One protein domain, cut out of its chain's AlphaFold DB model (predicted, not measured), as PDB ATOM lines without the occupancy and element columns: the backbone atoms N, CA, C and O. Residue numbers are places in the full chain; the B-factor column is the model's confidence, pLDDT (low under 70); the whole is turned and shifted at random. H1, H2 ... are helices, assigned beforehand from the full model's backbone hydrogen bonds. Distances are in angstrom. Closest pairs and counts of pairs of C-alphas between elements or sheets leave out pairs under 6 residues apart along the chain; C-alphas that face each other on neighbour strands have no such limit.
ATOM      1  N   ASP A  89      16.794   9.116  70.098       87.19
ATOM      2  CA  ASP A  89      17.481  10.128  69.286       87.19
ATOM      3  C   ASP A  89      18.810  10.536  69.966       87.19
ATOM      4  O   ASP A  89      18.797  11.052  71.094       87.19
ATOM      5  N   PRO A  90      19.975  10.361  69.307       90.50
ATOM      6  CA  PRO A  90      21.266  10.710  69.890       90.50
ATOM      7  C   PRO A  90      21.380  12.197  70.259       90.50
ATOM      8  O   PRO A  90      22.101  12.522  71.202       90.50
ATOM      9  N   LEU A  91      20.658  13.102  69.589       85.81
ATOM     10  CA  LEU A  91      20.621  14.526  69.939       85.81
ATOM     11  C   LEU A  91      19.861  14.763  71.252       85.81
ATOM     12  O   LEU A  91      20.286  15.576  72.076       85.81
ATOM     13  N   VAL A  92      18.776  14.021  71.487       86.56
ATOM     14  CA  VAL A  92      18.024  14.057  72.751       86.56
ATOM     15  C   VAL A  92      18.841  13.419  73.877       86.56
ATOM     16  O   VAL A  92      18.892  13.972  74.977       86.56
ATOM     17  N   ALA A  93      19.569  12.333  73.600       87.44
ATOM     18  CA  ALA A  93      20.492  11.717  74.553       87.44
ATOM     19  C   ALA A  93      21.665  12.644  74.941       87.44
ATOM     20  O   ALA A  93      22.025  12.719  76.119       87.44
ATOM     21  N   ILE A  94      22.236  13.389  73.983       88.06
ATOM     22  CA  ILE A  94      23.257  14.421  74.245       88.06
ATOM     23  C   ILE A  94      22.666  15.539  75.108       88.06
ATOM     24  O   ILE A  94      23.193  15.813  76.187       88.06
ATOM     25  N   LYS A  95      21.530  16.119  74.703       92.56
ATOM     26  CA  LYS A  95      20.857  17.187  75.456       92.56
ATOM     27  C   LYS A  95      20.521  16.764  76.892       92.56
ATOM     28  O   LYS A  95      20.746  17.526  77.827       92.56
ATOM     29  N   LYS A  96      20.025  15.538  77.091       92.00
ATOM     30  CA  LYS A  96      19.738  14.986  78.425       92.00
ATOM     31  C   LYS A  96      21.004  14.916  79.288       92.00
ATOM     32  O   LYS A  96      20.969  15.329  80.443       92.00
ATOM     33  N   ARG A  97      22.134  14.478  78.721       93.19
ATOM     34  CA  ARG A  97      23.439  14.439  79.406       93.19
ATOM     35  C   ARG A  97      23.955  15.844  79.760       93.19
ATOM     36  O   ARG A  97      24.506  16.038  80.845       93.19
ATOM     37  N   GLU A  98      23.754  16.834  78.891       90.06
ATOM     38  CA  GLU A  98      24.059  18.248  79.171       90.06
ATOM     39  C   GLU A  98      23.187  18.816  80.304       90.06
ATOM     40  O   GLU A  98      23.687  19.492  81.205       90.06
ATOM     41  N   GLU A  99      21.888  18.507  80.321       88.88
ATOM     42  CA  GLU A  99      20.985  18.904  81.404       88.88
ATOM     43  C   GLU A  99      21.328  18.206  82.734       88.88
ATOM     44  O   GLU A  99      21.334  18.854  83.781       88.88
ATOM     45  N   GLU A 100      21.677  16.917  82.717       92.31
ATOM     46  CA  GLU A 100      22.105  16.156  83.899       92.31
ATOM     47  C   GLU A 100      23.416  16.697  84.487       92.31
ATOM     48  O   GLU A 100      23.482  16.985  85.683       92.31
ATOM     49  N   THR A 101      24.435  16.930  83.656       91.25
ATOM     50  CA  THR A 101      25.705  17.540  84.093       91.25
ATOM     51  C   THR A 101      25.524  18.982  84.584       91.25
ATOM     52  O   THR A 101      26.087  19.349  85.622       91.25
ATOM     53  N   ARG A 102      24.664  19.791  83.942       84.75
ATOM     54  CA  ARG A 102      24.269  21.128  84.438       84.75
ATOM     55  C   ARG A 102      23.557  21.046  85.793       84.75
ATOM     56  O   ARG A 102      23.801  21.898  86.650       84.75
ATOM     57  N   ARG A 103      22.712  20.032  86.025       91.88
ATOM     58  CA  ARG A 103      22.039  19.799  87.321       91.88
ATOM     59  C   ARG A 103      23.026  19.368  88.405       91.88
ATOM     60  O   ARG A 103      22.995  19.965  89.477       91.88
ATOM     61  N   GLN A 104      23.939  18.438  88.121       87.50
ATOM     62  CA  GLN A 104      25.003  18.031  89.050       87.50
ATOM     63  C   GLN A 104      25.894  19.222  89.451       87.50
ATOM     64  O   GLN A 104      26.156  19.431  90.637       87.50
ATOM     65  N   PHE A 105      26.290  20.061  88.486       82.88
ATOM     66  CA  PHE A 105      27.082  21.267  88.753       82.88
ATOM     67  C   PHE A 105      26.341  22.286  89.636       82.88
ATOM     68  O   PHE A 105      26.948  22.945  90.482       82.88
ATOM     69  N   LEU A 106      25.021  22.418  89.458       81.94
ATOM     70  CA  LEU A 106      24.184  23.318  90.255       81.94
ATOM     71  C   LEU A 106      23.900  22.770  91.665       81.94
ATOM     72  O   LEU A 106      23.823  23.548  92.615       81.94
ATOM     73  N   GLN A 107      23.770  21.445  91.804       89.19
ATOM     74  CA  GLN A 107      23.608  20.749  93.085       89.19
ATOM     75  C   GLN A 107      24.880  20.800  93.943       89.19
ATOM     76  O   GLN A 107      24.789  20.789  95.169       89.19
ATOM     77  N   ASN A 108      26.065  20.898  93.334       92.12
ATOM     78  CA  ASN A 108      27.331  21.022  94.051       92.12
ATOM     79  C   ASN A 108      27.488  22.433  94.674       92.12
ATOM     80  O   ASN A 108      27.724  23.412  93.954       92.12
ATOM     81  N   PRO A 109      27.449  22.585  96.016       90.88
ATOM     82  CA  PRO A 109      27.450  23.902  96.658       90.88
ATOM     83  C   PRO A 109      28.784  24.651  96.509       90.88
ATOM     84  O   PRO A 109      28.817  25.883  96.580       90.88
ATOM     85  N   VAL A 110      29.896  23.945  96.273       90.31
ATOM     86  CA  VAL A 110      31.213  24.556  96.034       90.31
ATOM     87  C   VAL A 110      31.276  25.152  94.628       90.31
ATOM     88  O   VAL A 110      31.750  26.279  94.454       90.31
ATOM     89  N   GLN A 111      30.761  24.438  93.626       86.25
ATOM     90  CA  GLN A 111      30.659  24.928  92.248       86.25
ATOM     91  C   GLN A 111      29.644  26.079  92.140       86.25
ATOM     92  O   GLN A 111      29.965  27.117  91.556       86.25
ATOM     93  N   LEU A 112      28.505  25.988  92.837       88.25
ATOM     94  CA  LEU A 112      27.536  27.078  92.975       88.25
ATOM     95  C   LEU A 112      28.166  28.350  93.585       88.25
ATOM     96  O   LEU A 112      28.001  29.446  93.045       88.25
ATOM     97  N   ARG A 113      28.955  28.227  94.665       91.81
ATOM     98  CA  ARG A 113      29.693  29.363  95.263       91.81
ATOM     99  C   ARG A 113      30.737  29.956  94.304       91.81
ATOM    100  O   ARG A 113      30.866  31.182  94.238       91.81
ATOM    101  N   LYS A 114      31.450  29.128  93.525       90.56
ATOM    102  CA  LYS A 114      32.382  29.592  92.472       90.56
ATOM    103  C   LYS A 114      31.643  30.393  91.387       90.56
ATOM    104  O   LYS A 114      32.060  31.509  91.074       90.56
ATOM    105  N   LEU A 115      30.508  29.886  90.896       88.06
ATOM    106  CA  LEU A 115      29.649  30.561  89.913       88.06
ATOM    107  C   LEU A 115      29.134  31.916  90.433       88.06
ATOM    108  O   LEU A 115      29.260  32.937  89.753       88.06
ATOM    109  N   GLN A 116      28.634  31.965  91.672       90.00
ATOM    110  CA  GLN A 116      28.189  33.210  92.310       90.00
ATOM    111  C   GLN A 116      29.321  34.244  92.446       90.00
ATOM    112  O   GLN A 116      29.091  35.438  92.226       90.00
ATOM    113  N   LYS A 117      30.550  33.816  92.777       93.50
ATOM    114  CA  LYS A 117      31.729  34.700  92.848       93.50
ATOM    115  C   LYS A 117      32.075  35.280  91.469       93.50
ATOM    116  O   LYS A 117      32.295  36.487  91.363       93.50
ATOM    117  N   ALA A 118      32.043  34.458  90.417       91.88
ATOM    118  CA  ALA A 118      32.268  34.896  89.038       91.88
ATOM    119  C   ALA A 118      31.196  35.896  88.556       91.88
ATOM    120  O   ALA A 118      31.532  36.955  88.021       91.88
ATOM    121  N   LEU A 119      29.912  35.626  88.816       90.69
ATOM    122  CA  LEU A 119      28.811  36.536  88.473       90.69
ATOM    123  C   LEU A 119      28.926  37.886  89.201       90.69
ATOM    124  O   LEU A 119      28.790  38.935  88.567       90.69
ATOM    125  N   LYS A 120      29.251  37.886  90.503       91.88
ATOM    126  CA  LYS A 120      29.512  39.119  91.272       91.88
ATOM    127  C   LYS A 120      30.684  39.918  90.680       91.88
ATOM    128  O   LYS A 120      30.564  41.136  90.521       91.88
ATOM    129  N   ALA A 121      31.769  39.255  90.271       92.38
ATOM    130  CA  ALA A 121      32.903  39.902  89.607       92.38
ATOM    131  C   ALA A 121      32.521  40.520  88.245       92.38
ATOM    132  O   ALA A 121      32.814  41.694  88.000       92.38
ATOM    133  N   GLN A 122      31.792  39.793  87.389       89.38
ATOM    134  CA  GLN A 122      31.300  40.331  86.113       89.38
ATOM    135  C   GLN A 122      30.359  41.531  86.305       89.38
ATOM    136  O   GLN A 122      30.454  42.517  85.571       89.38
ATOM    137  N   GLN A 123      29.453  41.484  87.289       86.88
ATOM    138  CA  GLN A 123      28.576  42.615  87.606       86.88
ATOM    139  C   GLN A 123      29.374  43.837  88.084       86.88
ATOM    140  O   GLN A 123      29.087  44.957  87.656       86.88
ATOM    141  N   ALA A 124      30.404  43.641  88.915       86.88
ATOM    142  CA  ALA A 124      31.295  44.716  89.348       86.88
ATOM    143  C   ALA A 124      32.057  45.343  88.165       86.88
ATOM    144  O   ALA A 124      32.097  46.570  88.048       86.88
ATOM    145  N   GLN A 125      32.579  44.536  87.234       83.94
ATOM    146  CA  GLN A 125      33.197  45.045  86.003       83.94
ATOM    147  C   GLN A 125      32.195  45.804  85.116       83.94
ATOM    148  O   GLN A 125      32.505  46.902  84.656       83.94
ATOM    149  N   LYS A 126      30.970  45.287  84.924       82.12
ATOM    150  CA  LYS A 126      29.897  45.978  84.180       82.12
ATOM    151  C   LYS A 126      29.539  47.329  84.823       82.12
ATOM    152  O   LYS A 126      29.387  48.318  84.106       82.12
ATOM    153  N   LYS A 127      29.490  47.416  86.161       78.25
ATOM    154  CA  LYS A 127      29.309  48.683  86.903       78.25
ATOM    155  C   LYS A 127      30.494  49.646  86.708       78.25
ATOM    156  O   LYS A 127      30.260  50.820  86.423       78.25
ATOM    157  N   LYS A 128      31.748  49.169  86.769       74.88
ATOM    158  CA  LYS A 128      32.951  49.986  86.483       74.88
ATOM    159  C   LYS A 128      32.964  50.516  85.038       74.88
ATOM    160  O   LYS A 128      33.162  51.714  84.846       74.88
ATOM    161  N   LYS A 129      32.667  49.675  84.035       73.06
ATOM    162  CA  LYS A 129      32.563  50.089  82.619       73.06
ATOM    163  C   LYS A 129      31.440  51.120  82.394       73.06
ATOM    164  O   LYS A 129      31.658  52.083  81.666       73.06
TER     165      LYS A 129
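This is residues 89 to 129 of the 442 residues of an uncharacterized protein of Tribolium castaneum (UniProt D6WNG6). Two long helices, H1 and then H2, meet near their ends in an open L, with a tight link at the corner and both arms sticking out from it. The printed part has 41 residues with two named helices and no named strand, and its class is all helix. It is extended, with a radius of gyration of the C-alphas of 14.8 A and spans of 46 by 23 by 6 A, only just flat.

H1, residues 90 to 107, and H2, residues 109 to 129, touch only at the corner by their link, and only just, with 3 pairs of C-alphas within 8 A. H1 touches H2 with residues 105 to 106 alone, and H2 touches H1 with residues 111 to 112 alone. The closest C-alphas, those of Leu 106 and Leu 112, are 5.7 A apart. The lines of the helices are about perpendicular, at 88 degrees. In both helices every O i to N i+4 pair is within hydrogen-bond range.

H1 begins at C-alpha 90, (21.266, 10.710, 69.890), and is 25.4 A long from first to last C-alpha. H2 is 30.1 A long and ends at C-alpha 129, (32.563, 50.089, 82.619).

The two C-alphas farthest apart, those of Asp 89 and Lys 128, are 46.1 A apart. The printed part has no cut, and no printed residue is under 70 in pLDDT.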